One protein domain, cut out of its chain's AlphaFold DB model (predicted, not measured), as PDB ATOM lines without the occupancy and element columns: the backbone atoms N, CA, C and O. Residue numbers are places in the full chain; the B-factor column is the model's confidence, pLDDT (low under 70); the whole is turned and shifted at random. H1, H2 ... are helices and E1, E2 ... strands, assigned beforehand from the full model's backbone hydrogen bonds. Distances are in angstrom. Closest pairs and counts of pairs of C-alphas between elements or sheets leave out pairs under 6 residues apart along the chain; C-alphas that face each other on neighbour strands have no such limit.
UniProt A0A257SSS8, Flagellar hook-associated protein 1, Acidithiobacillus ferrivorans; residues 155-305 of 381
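This is residues 155 to 305 of the 381 residues of the protein "Flagellar hook-associated protein 1" of Acidithiobacillus ferrivorans (UniProt A0A257SSS8). Two sheets form a sandwich, E1 E12 E7 E8 E9 facing E4 E5 E6 E10 E11, with their best planes 41 degrees apart. The small hairpin E2 and E3 lies at one end, and at the other end the last stretch, with H1 and H2, runs out as an arm. The printed part has 151 residues with twelve named strands, E1 to E12, followed by H1 and H2; the first sheet is antiparallel, the second branched and mixed. The class is mostly strand, though under half of the residues are in named elements. The whole is compact, with a radius of gyration of the C-alphas of 15.8 A and spans of 47 by 32 by 30 A.

The strongly twisted first sheet runs E1, residues 159 to 163, E12, residues 271 to 276, E7, residues 209 to 215, E8, residues 218 to 223, and E9, residues 228 to 233. N 160 and O 275 of E1 and E12 are within hydrogen-bond range at 2.8 A, as are N 211 and O 272 of E7 and E12 at 2.8 A. E7, E8 and E9 make a meander, each strand the antiparallel neighbour of the one before, with N 210 to O 222 at 2.8 A and N 221 to O 230 at 2.8 A. E1 runs on at 89 degrees into E2, residues 165 to 167, which forms a hairpin with E3, residues 170 to 172; N 167 and O 170 are 2.8 A apart. In the branched sheet, E11, residues 256 to 263, is antiparallel to E4, residues 179 to 181, E5, residues 185 to 187, and E10, residues 241 to 245; N 180 to O 262, N 258 to O 185 and N 244 to O 257 are each 2.8 A. E6, residues 198 to 200, is parallel to E10, with N 200 to O 243 at 2.8 A. Between the sheets, the closest C-alphas of E6 and E9 are those of Ala 198 and Gly 232, 4.7 A apart. H1, residues 283 to 291, only grazes the branched sheet with residues 283 to 287. H2, residues 302 to 305, is only just apart from H1, at 8.5 A. In H1 every O i to N i+4 pair is within hydrogen-bond range; H2 is too short for one.

E1 begins at C-alpha 159 (155.855, 114.942, 195.636). E11 measures 22.6 A, E7 18.7 A, E8 17.3 A and H1 12.5 A. H2 ends at C-alpha 305 (152.573, 146.297, 189.961).

The farthest C-alphas, those of Asn 168 and Ala 299, are 50.2 A apart. The printed part has no cut, and no link is long. Mean pLDDT of the printed part is 84.0; residues 188 to 193, 251, 277 to 280 and 296 are under 70.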
ATOM      1  N   ALA A 155     154.083 120.257 184.864       77.25
ATOM      2  CA  ALA A 155     152.806 120.545 185.525       77.25
ATOM      3  C   ALA A 155     152.634 119.829 186.884       77.25
ATOM      4  O   ALA A 155     151.886 120.301 187.745       77.25
ATOM      5  N   ALA A 156     153.324 118.705 187.086       80.38
ATOM      6  CA  ALA A 156     153.251 117.901 188.299       80.38
ATOM      7  C   ALA A 156     154.256 118.379 189.357       80.38
ATOM      8  O   ALA A 156     155.392 118.719 189.038       80.38
ATOM      9  N   ALA A 157     153.852 118.348 190.628       81.81
ATOM     10  CA  ALA A 157     154.795 118.467 191.738       81.81
ATOM     11  C   ALA A 157     155.619 117.166 191.876       81.81
ATOM     12  O   ALA A 157     155.079 116.082 191.622       81.81
ATOM     13  N   PRO A 158     156.893 117.239 192.310       81.50
ATOM     14  CA  PRO A 158     157.736 116.054 192.495       81.50
ATOM     15  C   PRO A 158     157.191 115.120 193.578       81.50
ATOM     16  O   PRO A 158     157.400 113.910 193.510       81.50
ATOM     17  N   TYR A 159     156.450 115.675 194.538       87.56
ATOM     18  CA  TYR A 159     155.855 114.942 195.636       87.56
ATOM     19  C   TYR A 159     154.403 115.343 195.877       87.56
ATOM     20  O   TYR A 159     154.024 116.502 195.721       87.56
ATOM     21  N   VAL A 160     153.615 114.376 196.333       87.00
ATOM     22  CA  VAL A 160     152.294 114.566 196.923       87.00
ATOM     23  C   VAL A 160     152.365 114.089 198.367       87.00
ATOM     24  O   VAL A 160     152.673 112.922 198.624       87.00
ATOM     25  N   ALA A 161     152.088 115.003 199.295       91.06
ATOM     26  CA  ALA A 161     151.929 114.690 200.705       91.06
ATOM     27  C   ALA A 161     150.516 114.159 200.973       91.06
ATOM     28  O   ALA A 161     149.527 114.696 200.472       91.06
ATOM     29  N   SER A 162     150.399 113.098 201.763       92.25
ATOM     30  CA  SER A 162     149.109 112.539 202.173       92.25
ATOM     31  C   SER A 162     149.174 112.037 203.607       92.25
ATOM     32  O   SER A 162     150.111 111.329 203.968       92.25
ATOM     33  N   ALA A 163     148.177 112.395 204.418       93.94
ATOM     34  CA  ALA A 163     148.053 111.895 205.783       93.94
ATOM     35  C   ALA A 163     147.769 110.385 205.783       93.94
ATOM     36  O   ALA A 163     146.970 109.884 204.987       93.94
ATOM     37  N   GLY A 164     148.415 109.671 206.696       92.12
ATOM     38  CA  GLY A 164     148.384 108.222 206.782       92.12
ATOM     39  C   GLY A 164     149.556 107.535 206.088       92.12
ATOM     40  O   GLY A 164     150.522 108.154 205.638       92.12
ATOM     41  N   SER A 165     149.443 106.211 206.001       88.06
ATOM     42  CA  SER A 165     150.454 105.321 205.430       88.06
ATOM     43  C   SER A 165     149.897 104.541 204.241       88.06
ATOM     44  O   SER A 165     148.739 104.120 204.251       88.06
ATOM     45  N   LEU A 166     150.735 104.287 203.235       81.88
ATOM     46  CA  LEU A 166     150.394 103.406 202.120       81.88
ATOM     47  C   LEU A 166     150.442 101.945 202.582       81.88
ATOM     48  O   LEU A 166     151.498 101.434 202.953       81.88
ATOM     49  N   LYS A 167     149.298 101.260 202.543       83.00
ATOM     50  CA  LYS A 167     149.163  99.830 202.854       83.00
ATOM     51  C   LYS A 167     148.425  99.141 201.710       83.00
ATOM     52  O   LYS A 167     147.334  99.558 201.340       83.00
ATOM     53  N   ASN A 168     149.019  98.090 201.143       83.31
ATOM     54  CA  ASN A 168     148.441  97.311 200.034       83.31
ATOM     55  C   ASN A 168     147.943  98.170 198.849       83.31
ATOM     56  O   ASN A 168     146.906  97.882 198.262       83.31
ATOM     57  N   GLY A 169     148.664  99.246 198.513       79.38
ATOM     58  CA  GLY A 169     148.307 100.148 197.408       79.38
ATOM     59  C   GLY A 169     147.222 101.185 197.728       79.38
ATOM     60  O   GLY A 169     146.891 101.980 196.855       79.38
ATOM     61  N   GLY A 170     146.698 101.216 198.958       83.00
ATOM     62  CA  GLY A 170     145.751 102.227 199.431       83.00
ATOM     63  C   GLY A 170     146.331 103.100 200.541       83.00
ATOM     64  O   GLY A 170     147.142 102.644 201.347       83.00
ATOM     65  N   LEU A 171     145.902 104.361 200.603       87.69
ATOM     66  CA  LEU A 171     146.179 105.230 201.747       87.69
ATOM     67  C   LEU A 171     145.268 104.845 202.911       87.69
ATOM     68  O   LEU A 171     144.045 104.830 202.775       87.69
ATOM     69  N   VAL A 172     145.873 104.550 204.059       92.31
ATOM     70  CA  VAL A 172     145.164 104.286 205.311       92.31
ATOM     71  C   VAL A 172     145.564 105.362 206.307       92.31
ATOM     72  O   VAL A 172     146.697 105.376 206.793       92.31
ATOM     73  N   ASN A 173     144.631 106.267 206.598       94.12
ATOM     74  CA  ASN A 173     144.826 107.320 207.583       94.12
ATOM     75  C   ASN A 173     144.304 106.868 208.953       94.12
ATOM     76  O   ASN A 173     143.105 106.660 209.128       94.12
ATOM     77  N   THR A 174     145.221 106.705 209.903       93.00
ATOM     78  CA  THR A 174     144.928 106.413 211.315       93.00
ATOM     79  C   THR A 174     145.480 107.495 212.235       93.00
ATOM     80  O   THR A 174     145.699 107.222 213.414       93.00
ATOM     81  N   ASN A 175     145.763 108.686 211.700       94.00
ATOM     82  CA  ASN A 175     146.304 109.775 212.495       94.00
ATOM     83  C   ASN A 175     145.252 110.245 213.507       94.00
ATOM     84  O   ASN A 175     144.072 110.380 213.170       94.00
ATOM     85  N   ALA A 176     145.685 110.472 214.743       93.44
ATOM     86  CA  ALA A 176     144.855 111.014 215.815       93.44
ATOM     87  C   ALA A 176     145.074 112.522 216.009       93.44
ATOM     88  O   ALA A 176     144.195 113.201 216.548       93.44
ATOM     89  N   GLY A 177     146.227 113.041 215.585       91.56
ATOM     90  CA  GLY A 177     146.514 114.464 215.522       91.56
ATOM     91  C   GLY A 177     145.750 115.187 214.413       91.56
ATOM     92  O   GLY A 177     145.013 114.606 213.611       91.56
ATOM     93  N   THR A 178     145.881 116.511 214.425       90.50
ATOM     94  CA  THR A 178     145.191 117.434 213.499       90.50
ATOM     95  C   THR A 178     146.166 118.347 212.758       90.50
ATOM     96  O   THR A 178     145.778 119.362 212.170       90.50
ATOM     97  N   GLU A 179     147.448 118.008 212.809       91.69
ATOM     98  CA  GLU A 179     148.499 118.599 212.006       91.69
ATOM     99  C   GLU A 179     148.243 118.330 210.524       91.69
ATOM    100  O   GLU A 179     147.700 117.303 210.111       91.69
ATOM    101  N   THR A 180     148.644 119.282 209.700       91.50
ATOM    102  CA  THR A 180     148.585 119.162 208.254       91.50
ATOM    103  C   THR A 180     149.949 119.469 207.671       91.50
ATOM    104  O   THR A 180     150.719 120.276 208.200       91.50
ATOM    105  N   LEU A 181     150.245 118.797 206.566       91.75
ATOM    106  CA  LEU A 181     151.413 119.063 205.751       91.75
ATOM    107  C   LEU A 181     150.926 119.733 204.468       91.75
ATOM    108  O   LEU A 181     149.986 119.253 203.833       91.75
ATOM    109  N   SER A 182     151.530 120.865 204.118       89.00
ATOM    110  CA  SER A 182     151.193 121.597 202.890       89.00
ATOM    111  C   SER A 182     151.387 120.743 201.626       89.00
ATOM    112  O   SER A 182     152.017 119.687 201.651       89.00
ATOM    113  N   SER A 183     150.899 121.219 200.477       81.81
ATOM    114  CA  SER A 183     151.174 120.593 199.170       81.81
ATOM    115  C   SER A 183     152.633 120.725 198.713       81.81
ATOM    116  O   SER A 183     153.002 120.163 197.685       81.81
ATOM    117  N   GLY A 184     153.455 121.435 199.486       81.19
ATOM    118  CA  GLY A 184     154.844 121.721 199.184       81.19
ATOM    119  C   GLY A 184     155.015 122.819 198.135       81.19
ATOM    120  O   GLY A 184     154.152 123.054 197.288       81.19
ATOM    121  N   MET A 185     156.140 123.515 198.204       76.69
ATOM    122  CA  MET A 185     156.548 124.509 197.219       76.69
ATOM    123  C   MET A 185     158.053 124.454 197.014       76.69
ATOM    124  O   MET A 185     158.792 123.890 197.815       76.69
ATOM    125  N   VAL A 186     158.525 125.048 195.931       77.12
ATOM    126  CA  VAL A 186     159.954 125.069 195.633       77.12
ATOM    127  C   VAL A 186     160.560 126.286 196.299       77.12
ATOM    128  O   VAL A 186     160.109 127.407 196.073       77.12
ATOM    129  N   LEU A 187     161.581 126.055 197.116       70.50
ATOM    130  CA  LEU A 187     162.398 127.115 197.674       70.50
ATOM    131  C   LEU A 187     163.581 127.367 196.737       70.50
ATOM    132  O   LEU A 187     164.287 126.436 196.333       70.50
ATOM    133  N   ALA A 188     163.774 128.632 196.366       63.56
ATOM    134  CA  ALA A 188     164.905 129.061 195.552       63.56
ATOM    135  C   ALA A 188     166.245 128.696 196.227       63.56
ATOM    136  O   ALA A 188     166.272 128.481 197.441       63.56
ATOM    137  N   PRO A 189     167.360 128.624 195.478       61.34
ATOM    138  CA  PRO A 189     168.654 128.277 196.050       61.34
ATOM    139  C   PRO A 189     169.118 129.363 197.032       61.34
ATOM    140  O   PRO A 189     169.709 130.362 196.639       61.34
ATOM    141  N   SER A 190     168.862 129.183 198.326       54.47
ATOM    142  CA  SER A 190     169.359 130.066 199.393       54.47
ATOM    143  C   SER A 190     170.773 129.693 199.850       54.47
ATOM    144  O   SER A 190     171.327 130.326 200.743       54.47
ATOM    145  N   GLY A 191     171.359 128.627 199.289       54.84
ATOM    146  CA  GLY A 191     172.646 128.079 199.725       54.84
ATOM    147  C   GLY A 191     172.627 127.488 201.144       54.84
ATOM    148  O   GLY A 191     173.651 126.998 201.612       54.84
ATOM    149  N   SER A 192     171.491 127.525 201.849       61.53
ATOM    150  CA  SER A 192     171.313 127.010 203.212       61.53
ATOM    151  C   SER A 192     169.842 126.683 203.477       61.53
ATOM    152  O   SER A 192     168.966 127.478 203.139       61.53
ATOM    153  N   ALA A 193     169.590 125.518 204.081       68.31
ATOM    154  CA  ALA A 193     168.258 125.076 204.499       68.31
ATOM    155  C   ALA A 193     167.618 126.064 205.485       68.31
ATOM    156  O   ALA A 193     168.333 126.766 206.214       68.31
ATOM    157  N   ALA A 194     166.285 126.101 205.548       70.75
ATOM    158  CA  ALA A 194     165.600 126.895 206.559       70.75
ATOM    159  C   ALA A 194     166.017 126.438 207.968       70.75
ATOM    160  O   ALA A 194     166.208 125.251 208.247       70.75
ATOM    161  N   SER A 195     166.174 127.397 208.881       77.06
ATOM    162  CA  SER A 195     166.558 127.104 210.262       77.06
ATOM    163  C   SER A 195     165.553 126.144 210.907       77.06
ATOM    164  O   SER A 195     164.374 126.462 211.014       77.06
ATOM    165  N   GLY A 196     166.025 124.984 211.373       82.12
ATOM    166  CA  GLY A 196     165.174 123.962 211.992       82.12
ATOM    167  C   GLY A 196     164.424 123.062 211.005       82.12
ATOM    168  O   GLY A 196     163.561 122.294 211.431       82.12
ATOM    169  N   ALA A 197     164.734 123.130 209.707       87.94
ATOM    170  CA  ALA A 197     164.200 122.195 208.729       87.94
ATOM    171  C   ALA A 197     164.775 120.780 208.898       87.94
ATOM    172  O   ALA A 197     165.973 120.588 209.127       87.94
ATOM    173  N   ALA A 198     163.921 119.776 208.714       93.38
ATOM    174  CA  ALA A 198     164.348 118.404 208.488       93.38
ATOM    175  C   ALA A 198     164.805 118.267 207.033       93.38
ATOM    176  O   ALA A 198     163.985 118.270 206.113       93.38
ATOM    177  N   VAL A 199     166.117 118.163 206.827       93.12
ATOM    178  CA  VAL A 199     166.711 118.107 205.488       93.12
ATOM    179  C   VAL A 199     166.831 116.660 205.024       93.12
ATOM    180  O   VAL A 199     167.563 115.859 205.604       93.12
ATOM    181  N   ILE A 200     166.135 116.339 203.941       93.44
ATOM    182  CA  ILE A 200     166.266 115.093 203.197       93.44
ATOM    183  C   ILE A 200     167.290 115.320 202.083       93.44
ATOM    184  O   ILE A 200     167.081 116.129 201.176       93.44
ATOM    185  N   ALA A 201     168.403 114.592 202.159       91.69
ATOM    186  CA  ALA A 201     169.485 114.694 201.190       91.69
ATOM    187  C   ALA A 201     169.031 114.311 199.773       91.69
ATOM    188  O   ALA A 201     168.200 113.419 199.582       91.69
ATOM    189  N   SER A 202     169.654 114.927 198.769       89.31
ATOM    190  CA  SER A 202     169.271 114.775 197.359       89.31
ATOM    191  C   SER A 202     169.362 113.346 196.808       89.31
ATOM    192  O   SER A 202     168.682 113.019 195.841       89.31
ATOM    193  N   GLY A 203     170.126 112.456 197.450       89.25
ATOM    194  CA  GLY A 203     170.166 111.026 197.111       89.25
ATOM    195  C   GLY A 203     168.847 110.277 197.351       89.25
ATOM    196  O   GLY A 203     168.660 109.189 196.811       89.25
ATOM    197  N   PHE A 204     167.927 110.852 198.131       90.94
ATOM    198  CA  PHE A 204     166.588 110.306 198.378       90.94
ATOM    199  C   PHE A 204     165.499 110.974 197.526       90.94
ATOM    200  O   PHE A 204     164.326 110.605 197.632       90.94
ATOM    201  N   PHE A 205     165.861 111.942 196.678       89.06
ATOM    202  CA  PHE A 205     164.909 112.634 195.817       89.06
ATOM    203  C   PHE A 205     164.228 111.660 194.838       89.06
ATOM    204  O   PHE A 205     164.852 110.746 194.301       89.06
ATOM    205  N   GLY A 206     162.925 111.845 194.625       86.62
ATOM    206  CA  GLY A 206     162.078 110.988 193.791       86.62
ATOM    207  C   GLY A 206     161.656 109.660 194.434       86.62
ATOM    208  O   GLY A 206     160.796 108.977 193.882       86.62
ATOM    209  N   GLN A 207     162.207 109.289 195.594       89.81
ATOM    210  CA  GLN A 207     161.818 108.065 196.301       89.81
ATOM    211  C   GLN A 207     160.569 108.289 197.160       89.81
ATOM    212  O   GLN A 207     160.410 109.379 197.707       89.81
ATOM    213  N   PRO A 208     159.704 107.274 197.353       90.50
ATOM    214  CA  PRO A 208     158.616 107.366 198.315       90.50
ATOM    215  C   PRO A 208     159.166 107.424 199.745       90.50
ATOM    216  O   PRO A 208     159.970 106.576 200.153       90.50
ATOM    217  N   LEU A 209     158.703 108.408 200.512       94.00
ATOM    218  CA  LEU A 209     159.120 108.650 201.892       94.00
ATOM    219  C   LEU A 209     157.919 108.583 202.831       94.00
ATOM    220  O   LEU A 209     156.789 108.878 202.444       94.00
ATOM    221  N   THR A 210     158.163 108.205 204.078       95.31
ATOM    222  CA  THR A 210     157.160 108.208 205.143       95.31
ATOM    223  C   THR A 210     157.694 108.989 206.329       95.31
ATOM    224  O   THR A 210     158.749 108.668 206.873       95.31
ATOM    225  N   VAL A 211     156.952 110.019 206.718       96.06
ATOM    226  CA  VAL A 211     157.121 110.748 207.968       96.06
ATOM    227  C   VAL A 211     156.319 110.021 209.040       96.06
ATOM    228  O   VAL A 211     155.166 109.659 208.806       96.06
ATOM    229  N   THR A 212     156.910 109.785 210.203       95.62
ATOM    230  CA  THR A 212     156.243 109.148 211.345       95.62
ATOM    231  C   THR A 212     156.580 109.895 212.620       95.62
ATOM    232  O   THR A 212     157.755 110.050 212.961       95.62
ATOM    233  N   PHE A 213     155.553 110.332 213.340       95.38
ATOM    234  CA  PHE A 213     155.700 110.985 214.630       95.38
ATOM    235  C   PHE A 213     156.035 109.957 215.711       95.38
ATOM    236  O   PHE A 213     155.254 109.053 216.002       95.38
ATOM    237  N   SER A 214     157.211 110.099 216.320       90.00
ATOM    238  CA  SER A 214     157.700 109.230 217.400       90.00
ATOM    239  C   SER A 214     157.312 109.733 218.795       90.00
ATOM    240  O   SER A 214     157.542 109.038 219.781       90.00
ATOM    241  N   GLY A 215     156.727 110.933 218.886       77.00
ATOM    242  CA  GLY A 215     156.129 111.472 220.106       77.00
ATOM    243  C   GLY A 215     155.888 112.978 220.018       77.00
ATOM    244  O   GLY A 215     156.851 113.727 219.875       77.00
ATOM    245  N   GLY A 216     154.620 113.398 220.134       77.06
ATOM    246  CA  GLY A 216     154.125 114.779 220.256       77.06
ATOM    247  C   GLY A 216     154.584 115.755 219.171       77.06
ATOM    248  O   GLY A 216     153.798 116.199 218.351       77.06
ATOM    249  N   THR A 217     155.864 116.113 219.176       88.69
ATOM    250  CA  THR A 217     156.471 117.071 218.250       88.69
ATOM    251  C   THR A 217     157.629 116.491 217.445       88.69
ATOM    252  O   THR A 217     158.040 117.117 216.481       88.69
ATOM    253  N   GLN A 218     158.174 115.322 217.785       93.56
ATOM    254  CA  GLN A 218     159.303 114.732 217.056       93.56
ATOM    255  C   GLN A 218     158.822 113.746 215.995       93.56
ATOM    256  O   GLN A 218     157.936 112.927 216.258       93.56
ATOM    257  N   PHE A 219     159.449 113.793 214.822       95.25
ATOM    258  CA  PHE A 219     159.194 112.856 213.736       95.25
ATOM    259  C   PHE A 219     160.483 112.356 213.089       95.25
ATOM    260  O   PHE A 219     161.500 113.052 213.042       95.25
ATOM    261  N   ASN A 220     160.392 111.161 212.515       96.56
ATOM    262  CA  ASN A 220     161.417 110.569 211.669       96.56
ATOM    263  C   ASN A 220     160.897 110.421 210.243       96.56
ATOM    264  O   ASN A 220     159.710 110.190 210.022       96.56
ATOM    265  N   VAL A 221     161.805 110.514 209.281       96.81
ATOM    266  CA  VAL A 221     161.557 110.270 207.864       96.81
ATOM    267  C   VAL A 221     162.261 108.982 207.477       96.81
ATOM    268  O   VAL A 221     163.449 108.801 207.756       96.81
ATOM    269  N   THR A 222     161.532 108.093 206.819       96.00
ATOM    270  CA  THR A 222     162.044 106.804 206.355       96.00
ATOM    271  C   THR A 222     161.691 106.561 204.895       96.00
ATOM    272  O   THR A 222     160.723 107.112 204.372       96.00
ATOM    273  N   THR A 223     162.487 105.738 204.221       94.12
ATOM    274  CA  THR A 223     162.132 105.196 202.899       94.12
ATOM    275  C   THR A 223     161.084 104.087 203.030       94.12
ATOM    276  O   THR A 223     160.870 103.550 204.116       94.12
ATOM    277  N   SER A 224     160.489 103.657 201.914       85.94
ATOM    278  CA  SER A 224     159.603 102.478 201.884       85.94
ATOM    279  C   SER A 224     160.256 101.186 202.404       85.94
ATOM    280  O   SER A 224     159.557 100.302 202.892       85.94
ATOM    281  N   GLY A 225     161.589 101.079 202.336       85.94
ATOM    282  CA  GLY A 225     162.364  99.968 202.898       85.94
ATOM    283  C   GLY A 225     162.688 100.108 204.391       85.94
ATOM    284  O   GLY A 225     163.422  99.281 204.924       85.94
ATOM    285  N   GLY A 226     162.202 101.159 205.059       88.38
ATOM    286  CA  GLY A 226     162.445 101.422 206.481       88.38
ATOM    287  C   GLY A 226     163.801 102.061 206.796       88.38
ATOM    288  O   GLY A 226     164.110 102.283 207.964       88.38
ATOM    289  N   ALA A 227     164.618 102.385 205.787       93.88
ATOM    290  CA  ALA A 227     165.880 103.087 206.013       93.88
ATOM    291  C   ALA A 227     165.618 104.509 206.529       93.88
ATOM    292  O   ALA A 227     164.803 105.226 205.945       93.88
ATOM    293  N   PHE A 228     166.317 104.906 207.594       95.44
ATOM    294  CA  PHE A 228     166.273 106.258 208.148       95.44
ATOM    295  C   PHE A 228     166.868 107.273 207.166       95.44
ATOM    296  O   PHE A 228     167.926 107.029 206.584       95.44
ATOM    297  N   VAL A 229     166.184 108.404 206.995       95.69
ATOM    298  CA  VAL A 229     166.542 109.458 206.033       95.69
ATOM    299  C   VAL A 229     166.866 110.764 206.744       95.69
ATOM    300  O   VAL A 229     167.907 111.364 206.495       95.69
ATOM    301  N   ALA A 230     165.964 111.207 207.614       95.69
ATOM    302  CA  ALA A 230     166.069 112.461 208.345       95.69
ATOM    303  C   ALA A 230     165.195 112.399 209.603       95.69
ATOM    304  O   ALA A 230     164.332 111.531 209.736       95.69
ATOM    305  N   SER A 231     165.379 113.351 210.505       94.88
ATOM    306  CA  SER A 231     164.498 113.580 211.649       94.88
ATOM    307  C   SER A 231     164.232 115.069 211.789       94.88
ATOM    308  O   SER A 231     165.041 115.889 211.353       94.88
ATOM    309  N   GLY A 232     163.123 115.419 212.422       93.75
ATOM    310  CA  GLY A 232     162.771 116.808 212.656       93.75
ATOM    311  C   GLY A 232     161.800 116.992 213.799       93.75
ATOM    312  O   GLY A 232     161.363 116.042 214.454       93.75
ATOM    313  N   THR A 233     161.465 118.255 214.016       91.62
ATOM    314  CA  THR A 233     160.457 118.669 214.978       91.62
ATOM    315  C   THR A 233     159.342 119.412 214.261       91.62
ATOM    316  O   THR A 233     159.573 120.250 213.394       91.62
ATOM    317  N   TRP A 234     158.107 119.094 214.608       91.69
ATOM    318  CA  TRP A 234     156.940 119.886 214.269       91.69
ATOM    319  C   TRP A 234     156.883 121.118 215.170       91.69
ATOM    320  O   TRP A 234     157.221 121.059 216.356       91.69
ATOM    321  N   SER A 235     156.427 122.227 214.598       86.94
ATOM    322  CA  SER A 235     156.190 123.474 215.311       86.94
ATOM    323  C   SER A 235     154.843 124.060 214.909       86.94
ATOM    324  O   SER A 235     154.579 124.259 213.723       86.94
ATOM    325  N   ALA A 236     154.030 124.415 215.907       77.94
ATOM    326  CA  ALA A 236     152.737 125.072 215.709       77.94
ATOM    327  C   ALA A 236     152.856 126.423 214.985       77.94
ATOM    328  O   ALA A 236     151.921 126.854 214.319       77.94
ATOM    329  N   SER A 237     154.003 127.101 215.113       75.62
ATOM    330  CA  SER A 237     154.263 128.382 214.449       75.62
ATOM    331  C   SER A 237     154.668 128.235 212.979       75.62
ATOM    332  O   SER A 237     154.920 129.245 212.329       75.62
ATOM    333  N   GLY A 238     154.786 127.005 212.458       73.88
ATOM    334  CA  GLY A 238     155.251 126.753 211.089       73.88
ATOM    335  C   GLY A 238     156.720 127.128 210.860       73.88
ATOM    336  O   GLY A 238     157.155 127.245 209.721       73.88
ATOM    337  N   THR A 239     157.493 127.336 211.934       78.31
ATOM    338  CA  THR A 239     158.916 127.714 211.857       78.31
ATOM    339  C   THR A 239     159.823 126.569 211.424       78.31
ATOM    340  O   THR A 239     160.967 126.813 211.063       78.31
ATOM    341  N   THR A 240     159.343 125.328 211.500       87.75
ATOM    342  CA  THR A 240     160.053 124.150 211.003       87.75
ATOM    343  C   THR A 240     159.407 123.659 209.716       87.75
ATOM    344  O   THR A 240     158.208 123.828 209.489       87.75
ATOM    345  N   ALA A 241     160.216 123.034 208.870       90.56
ATOM    346  CA  ALA A 241     159.796 122.539 207.571       90.56
ATOM    347  C   ALA A 241     160.416 121.171 207.284       90.56
ATOM    348  O   ALA A 241     161.339 120.723 207.969       90.56
ATOM    349  N   LEU A 242     159.900 120.511 206.257       92.62
ATOM    350  CA  LEU A 242     160.499 119.325 205.668       92.62
ATOM    351  C   LEU A 242     161.026 119.690 204.284       92.62
ATOM    352  O   LEU A 242     160.254 120.121 203.433       92.62
ATOM    353  N   GLU A 243     162.322 119.516 204.057       92.31
ATOM    354  CA  GLU A 243     162.982 119.937 202.821       92.31
ATOM    355  C   GLU A 243     163.554 118.736 202.080       92.31
ATOM    356  O   GLU A 243     164.441 118.055 202.587       92.31
ATOM    357  N   VAL A 244     163.085 118.492 200.859       91.06
ATOM    358  CA  VAL A 244     163.675 117.503 199.956       91.06
ATOM    359  C   VAL A 244     164.606 118.208 198.987       91.06
ATOM    360  O   VAL A 244     164.155 118.944 198.110       91.06
ATOM    361  N   GLN A 245     165.910 117.997 199.139       89.12
ATOM    362  CA  GLN A 245     166.893 118.648 198.278       89.12
ATOM    363  C   GLN A 245     166.825 118.107 196.852       89.12
ATOM    364  O   GLN A 245     166.778 116.893 196.638       89.12
ATOM    365  N   TYR A 246     166.879 119.007 195.874       85.19
ATOM    366  CA  TYR A 246     166.976 118.608 194.476       85.19
ATOM    367  C   TYR A 246     168.360 118.013 194.156       85.19
ATOM    368  O   TYR A 246     169.369 118.420 194.747       85.19
ATOM    369  N   PRO A 247     168.451 117.061 193.211       85.62
ATOM    370  CA  PRO A 247     169.720 116.520 192.737       85.62
ATOM    371  C   PRO A 247     170.636 117.602 192.160       85.62
ATOM    372  O   PRO A 247     170.184 118.509 191.461       85.62
ATOM    373  N   SER A 248     171.945 117.476 192.388       81.44
ATOM    374  CA  SER A 248     172.947 118.434 191.892       81.44
ATOM    375  C   SER A 248     173.083 118.458 190.364       81.44
ATOM    376  O   SER A 248     173.638 119.394 189.799       81.44
ATOM    377  N   ASN A 249     172.572 117.431 189.684       78.44
ATOM    378  CA  ASN A 249     172.499 117.329 188.229       78.44
ATOM    379  C   ASN A 249     171.137 117.765 187.652       78.44
ATOM    380  O   ASN A 249     170.907 117.581 186.457       78.44
ATOM    381  N   SER A 250     170.239 118.309 188.477       73.81
ATOM    382  CA  SER A 250     168.951 118.861 188.048       73.81
ATOM    383  C   SER A 250     169.050 120.365 187.777       73.81
ATOM    384  O   SER A 250     169.953 121.052 188.260       73.81
ATOM    385  N   LEU A 251     168.073 120.904 187.046       66.81
ATOM    386  CA  LEU A 251     167.950 122.348 186.814       66.81
ATOM    387  C   LEU A 251     167.670 123.146 188.095       66.81
ATOM    388  O   LEU A 251     167.945 124.339 188.147       66.81
ATOM    389  N   ALA A 252     167.150 122.476 189.120       70.25
ATOM    390  CA  ALA A 252     166.876 123.026 190.438       70.25
ATOM    391  C   ALA A 252     168.018 122.738 191.428       70.25
ATOM    392  O   ALA A 252     167.810 122.721 192.638       70.25
ATOM    393  N   SER A 253     169.231 122.461 190.940       77.88
ATOM    394  CA  SER A 253     170.383 122.211 191.806       77.88
ATOM    395  C   SER A 253     170.589 123.366 192.793       77.88
ATOM    396  O   SER A 253     170.662 124.531 192.407       77.88
ATOM    397  N   GLY A 254     170.711 123.030 194.078       75.69
ATOM    398  CA  GLY A 254     170.822 124.002 195.169       75.69
ATOM    399  C   GLY A 254     169.481 124.465 195.751       75.69
ATOM    400  O   GLY A 254     169.489 125.090 196.808       75.69
ATOM    401  N   SER A 255     168.353 124.130 195.117       81.25
ATOM    402  CA  SER A 255     167.001 124.311 195.662       81.25
ATOM    403  C   SER A 255     166.529 123.103 196.472       81.25
ATOM    404  O   SER A 255     167.090 122.003 196.405       81.25
ATOM    405  N   ALA A 256     165.421 123.292 197.192       84.56
ATOM    406  CA  ALA A 256     164.690 122.223 197.863       84.56
ATOM    407  C   ALA A 256     163.185 122.303 197.567       84.56
ATOM    408  O   ALA A 256     162.633 123.380 197.336       84.56
ATOM    409  N   PHE A 257     162.515 121.153 197.580       85.19
ATOM    410  CA  PHE A 257     161.062 121.071 197.662       85.19
ATOM    411  C   PHE A 257     160.661 121.054 199.135       85.19
ATOM    412  O   PHE A 257     161.040 120.148 199.875       85.19
ATOM    413  N   VAL A 258     159.940 122.080 199.566       87.19
ATOM    414  CA  VAL A 258     159.717 122.391 200.975       87.19
ATOM    415  C   VAL A 258     158.258 122.208 201.323       87.19
ATOM    416  O   VAL A 258     157.388 122.805 200.695       87.19
ATOM    417  N   PHE A 259     158.004 121.431 202.365       89.81
ATOM    418  CA  PHE A 259     156.704 121.324 202.998       89.81
ATOM    419  C   PHE A 259     156.713 122.054 204.333       89.81
ATOM    420  O   PHE A 259     157.541 121.782 205.203       89.81
ATOM    421  N   SER A 260     155.749 122.941 204.517       89.69
ATOM    422  CA  SER A 260     155.451 123.581 205.795       89.69
ATOM    423  C   SER A 260     154.358 122.829 206.551       89.69
ATOM    424  O   SER A 260     153.430 122.272 205.948       89.69
ATOM    425  N   TRP A 261     154.488 122.836 207.877       90.94
ATOM    426  CA  TRP A 261     153.493 122.328 208.813       90.94
ATOM    427  C   TRP A 261     152.426 123.382 209.109       90.94
ATOM    428  O   TRP A 261     152.724 124.574 209.197       90.94
ATOM    429  N   ALA A 262     151.194 122.931 209.307       89.06
ATOM    430  CA  ALA A 262     150.084 123.735 209.801       89.06
ATOM    431  C   ALA A 262     149.143 122.868 210.657       89.06
ATOM    432  O   ALA A 262     149.415 121.692 210.902       89.06
ATOM    433  N   GLY A 263     148.024 123.436 211.109       86.25
ATOM    434  CA  GLY A 263     147.009 122.709 211.875       86.25
ATOM    435  C   GLY A 263     147.341 122.551 213.362       86.25
ATOM    436  O   GLY A 263     148.088 123.346 213.934       86.25
ATOM    437  N   GLY A 264     146.709 121.562 213.995       83.81
ATOM    438  CA  GLY A 264     146.876 121.274 215.422       83.81
ATOM    439  C   GLY A 264     148.054 120.346 215.717       83.81
ATOM    440  O   GLY A 264     148.929 120.148 214.884       83.81
ATOM    441  N   THR A 265     148.110 119.810 216.937       88.62
ATOM    442  CA  THR A 265     149.272 119.050 217.426       88.62
ATOM    443  C   THR A 265     149.293 117.605 216.916       88.62
ATOM    444  O   THR A 265     148.238 116.962 216.966       88.62
ATOM    445  N   PRO A 266     150.474 117.066 216.559       93.81
ATOM    446  CA  PRO A 266     150.637 115.655 216.244       93.81
ATOM    447  C   PRO A 266     150.441 114.750 217.456       93.81
ATOM    448  O   PRO A 266     150.815 115.081 218.588       93.81
ATOM    449  N   ALA A 267     149.911 113.561 217.202       93.69
ATOM    450  CA  ALA A 267     149.926 112.442 218.124       93.69
ATOM    451  C   ALA A 267     151.058 111.463 217.777       93.69
ATOM    452  O   ALA A 267     151.576 111.391 216.662       93.69
ATOM    453  N   SER A 268     151.476 110.679 218.771       93.69
ATOM    454  CA  SER A 268     152.448 109.611 218.538       93.69
ATOM    455  C   SER A 268     151.862 108.562 217.594       93.69
ATOM    456  O   SER A 268     150.774 108.047 217.844       93.69
ATOM    457  N   GLY A 269     152.619 108.189 216.566       92.69
ATOM    458  CA  GLY A 269     152.195 107.234 215.545       92.69
ATOM    459  C   GLY A 269     151.497 107.862 214.341       92.69
ATOM    460  O   GLY A 269     151.203 107.130 213.396       92.69
ATOM    461  N   ASP A 270     151.282 109.181 214.327       95.38
ATOM    462  CA  ASP A 270     150.772 109.868 213.142       95.38
ATOM    463  C   ASP A 270     151.776 109.773 211.993       95.38
ATOM    464  O   ASP A 270     152.997 109.815 212.188       95.38
ATOM    465  N   THR A 271     151.262 109.610 210.777       95.06
ATOM    466  CA  THR A 271     152.075 109.384 209.582       95.06
ATOM    467  C   THR A 271     151.683 110.291 208.430       95.06
ATOM    468  O   THR A 271     150.514 110.633 208.261       95.06
ATOM    469  N   PHE A 272     152.668 110.652 207.611       95.31
ATOM    470  CA  PHE A 272     152.454 111.266 206.304       95.31
ATOM    471  C   PHE A 272     153.301 110.542 205.273       95.31
ATOM    472  O   PHE A 272     154.489 110.308 205.487       95.31
ATOM    473  N   THR A 273     152.713 110.224 204.131       94.06
ATOM    474  CA  THR A 273     153.442 109.681 202.985       94.06
ATOM    475  C   THR A 273     153.742 110.784 201.991       94.06
ATOM    476  O   THR A 273     152.885 111.612 201.685       94.06
ATOM    477  N   LEU A 274     154.969 110.778 201.481       92.62
ATOM    478  CA  LEU A 274     155.388 111.563 200.333       92.62
ATOM    479  C   LEU A 274     155.563 110.590 199.174       92.62
ATOM    480  O   LEU A 274     156.476 109.763 199.180       92.62
ATOM    481  N   SER A 275     154.672 110.662 198.196       87.81
ATOM    482  CA  SER A 275     154.733 109.829 196.993       87.81
ATOM    483  C   SER A 275     155.022 110.686 195.769       87.81
ATOM    484  O   SER A 275     154.760 111.886 195.782       87.81
ATOM    485  N   SER A 276     155.580 110.092 194.715       81.75
ATOM    486  CA  SER A 276     155.793 110.798 193.450       81.75
ATOM    487  C   SER A 276     154.463 111.285 192.874       81.75
ATOM    488  O   SER A 276     153.473 110.548 192.914       81.75
ATOM    489  N   GLY A 277     154.447 112.471 192.266       69.88
ATOM    490  CA  GLY A 277     153.297 112.924 191.482       69.88
ATOM    491  C   GLY A 277     152.919 111.900 190.402       69.88
ATOM    492  O   GLY A 277     153.765 111.475 189.618       69.88
ATOM    493  N   ALA A 278     151.653 111.481 190.366       64.50
ATOM    494  CA  ALA A 278     151.149 110.562 189.346       64.50
ATOM    495  C   ALA A 278     150.946 111.272 187.990       64.50
ATOM    496  O   ALA A 278     150.741 112.493 187.963       64.50
ATOM    497  N   PRO A 279     150.929 110.528 186.864       63.59
ATOM    498  CA  PRO A 279     150.459 111.057 185.586       63.59
ATOM    499  C   PRO A 279     149.080 111.716 185.747       63.59
ATOM    500  O   PRO A 279     148.146 111.089 186.241       63.59
ATOM    501  N   GLY A 280     148.966 112.991 185.366       66.56
ATOM    502  CA  GLY A 280     147.757 113.804 185.557       66.56
ATOM    503  C   GLY A 280     147.793 114.765 186.752       66.56
ATOM    504  O   GLY A 280     146.888 115.586 186.882       66.56
ATOM    505  N   SER A 281     148.830 114.727 187.598       73.81
ATOM    506  CA  SER A 281     149.039 115.752 188.629       73.81
ATOM    507  C   SER A 281     149.308 117.124 187.998       73.81
ATOM    508  O   SER A 281     150.135 117.253 187.096       73.81
ATOM    509  N   ASN A 282     148.616 118.151 188.493       76.75
ATOM    510  CA  ASN A 282     148.707 119.537 188.027       76.75
ATOM    511  C   ASN A 282     149.060 120.525 189.153       76.75
ATOM    512  O   ASN A 282     148.908 121.731 188.975       76.75
ATOM    513  N   ALA A 283     149.502 120.029 190.313       76.44
ATOM    514  CA  ALA A 283     149.742 120.858 191.493       76.44
ATOM    515  C   ALA A 283     150.731 122.001 191.208       76.44
ATOM    516  O   ALA A 283     150.465 123.145 191.562       76.44
ATOM    517  N   ASN A 284     151.815 121.716 190.481       75.62
ATOM    518  CA  ASN A 284     152.785 122.740 190.120       75.62
ATOM    519  C   ASN A 284     152.223 123.735 189.088       75.62
ATOM    520  O   ASN A 284     152.458 124.932 189.204       75.62
ATOM    521  N   ALA A 285     151.394 123.282 188.139       77.56
ATOM    522  CA  ALA A 285     150.694 124.182 187.216       77.56
ATOM    523  C   ALA A 285     149.711 125.127 187.938       77.56
ATOM    524  O   ALA A 285     149.564 126.284 187.545       77.56
ATOM    525  N   VAL A 286     149.062 124.661 189.010       79.69
ATOM    526  CA  VAL A 286     148.219 125.509 189.869       79.69
ATOM    527  C   VAL A 286     149.071 126.517 190.644       79.69
ATOM    528  O   VAL A 286     148.722 127.693 190.694       79.69
ATOM    529  N   SER A 287     150.213 126.106 191.197       74.81
ATOM    530  CA  SER A 287     151.146 127.041 191.843       74.81
ATOM    531  C   SER A 287     151.670 128.096 190.862       74.81
ATOM    532  O   SER A 287     151.729 129.277 191.199       74.81
ATOM    533  N   MET A 288     151.971 127.704 189.622       74.12
ATOM    534  CA  MET A 288     152.372 128.630 188.561       74.12
ATOM    535  C   MET A 288     151.255 129.609 188.185       74.12
ATOM    536  O   MET A 288     151.526 130.795 188.009       74.12
ATOM    537  N   SER A 289     149.996 129.165 188.098       78.00
ATOM    538  CA  SER A 289     148.878 130.071 187.777       78.00
ATOM    539  C   SER A 289     148.644 131.125 188.864       78.00
ATOM    540  O   SER A 289     148.184 132.229 188.571       78.00
ATOM    541  N   GLN A 290     149.012 130.817 190.108       78.19
ATOM    542  CA  GLN A 290     148.924 131.738 191.239       78.19
ATOM    543  C   GLN A 290     150.157 132.636 191.386       78.19
ATOM    544  O   GLN A 290     150.090 133.644 192.088       78.19
ATOM    545  N   ALA A 291     151.269 132.332 190.718       73.69
ATOM    546  CA  ALA A 291     152.528 133.034 190.939       73.69
ATOM    547  C   ALA A 291     152.461 134.538 190.619       73.69
ATOM    548  O   ALA A 291     153.071 135.337 191.321       73.69
ATOM    549  N   ALA A 292     151.639 134.952 189.646       73.00
ATOM    550  CA  ALA A 292     151.412 136.372 189.341       73.00
ATOM    551  C   ALA A 292     150.790 137.166 190.513       73.00
ATOM    552  O   ALA A 292     150.881 138.395 190.554       73.00
ATOM    553  N   SER A 293     150.157 136.471 191.463       78.69
ATOM    554  CA  SER A 293     149.577 137.054 192.678       78.69
ATOM    555  C   SER A 293     150.521 137.040 193.885       78.69
ATOM    556  O   SER A 293     150.233 137.711 194.876       78.69
ATOM    557  N   LEU A 294     151.652 136.331 193.807       74.81
ATOM    558  CA  LEU A 294     152.637 136.294 194.887       74.81
ATOM    559  C   LEU A 294     153.395 137.628 194.971       74.81
ATOM    560  O   LEU A 294     153.681 138.221 193.929       74.81
ATOM    561  N   PRO A 295     153.750 138.102 196.181       72.94
ATOM    562  CA  PRO A 295     154.489 139.347 196.385       72.94
ATOM    563  C   PRO A 295     155.980 139.177 196.053       72.94
ATOM    564  O   PRO A 295     156.837 139.205 196.930       72.94
ATOM    565  N   ALA A 296     156.277 138.936 194.779       69.19
ATOM    566  CA  ALA A 296     157.619 138.642 194.284       69.19
ATOM    567  C   ALA A 296     158.429 139.905 193.921       69.19
ATOM    568  O   ALA A 296     159.640 139.837 193.729       69.19
ATOM    569  N   LEU A 297     157.775 141.064 193.805       71.75
ATOM    570  CA  LEU A 297     158.396 142.346 193.472       71.75
ATOM    571  C   LEU A 297     158.455 143.247 194.707       71.75
ATOM    572  O   LEU A 297     157.645 143.119 195.625       71.75
ATOM    573  N   SER A 298     159.329 144.254 194.677       71.69
ATOM    574  CA  SER A 298     159.414 145.255 195.753       71.69
ATOM    575  C   SER A 298     158.098 146.018 195.965       71.69
ATOM    576  O   SER A 298     157.846 146.549 197.041       71.69
ATOM    577  N   ALA A 299     157.266 146.093 194.920       70.06
ATOM    578  CA  ALA A 299     155.943 146.719 194.918       70.06
ATOM    579  C   ALA A 299     154.795 145.724 195.202       70.06
ATOM    580  O   ALA A 299     153.627 146.059 195.024       70.06
ATOM    581  N   GLY A 300     155.104 144.493 195.622       78.12
ATOM    582  CA  GLY A 300     154.121 143.437 195.853       78.12
ATOM    583  C   GLY A 300     154.028 142.464 194.680       78.12
ATOM    584  O   GLY A 300     155.037 141.950 194.203       78.12
ATOM    585  N   SER A 301     152.811 142.123 194.257       80.69
ATOM    586  CA  SER A 301     152.600 141.135 193.193       80.69
ATOM    587  C   SER A 301     152.692 141.735 191.795       80.69
ATOM    588  O   SER A 301     152.605 142.949 191.623       80.69
ATOM    589  N   LEU A 302     152.821 140.892 190.766       78.00
ATOM    590  CA  LEU A 302     152.812 141.354 189.371       78.00
ATOM    591  C   LEU A 302     151.475 142.023 189.002       78.00
ATOM    592  O   LEU A 302     151.444 143.025 188.280       78.00
ATOM    593  N   ASN A 303     150.370 141.504 189.546       78.12
ATOM    594  CA  ASN A 303     149.047 142.108 189.395       78.12
ATOM    595  C   ASN A 303     148.990 143.504 190.030       78.12
ATOM    596  O   ASN A 303     148.504 144.445 189.401       78.12
ATOM    597  N   GLN A 304     149.529 143.644 191.246       78.94
ATOM    598  CA  GLN A 304     149.590 144.928 191.943       78.94
ATOM    599  C   GLN A 304     150.474 145.924 191.187       78.94
ATOM    600  O   GLN A 304     150.046 147.042 190.909       78.94
ATOM    601  N   PHE A 305     151.653 145.486 190.748       77.31
ATOM    602  CA  PHE A 305     152.573 146.297 189.961       77.31
ATOM    603  C   PHE A 305     151.914 146.856 188.684       77.31
ATOM    604  O   PHE A 305     152.037 148.041 188.376       77.31
TER     605      PHE A 305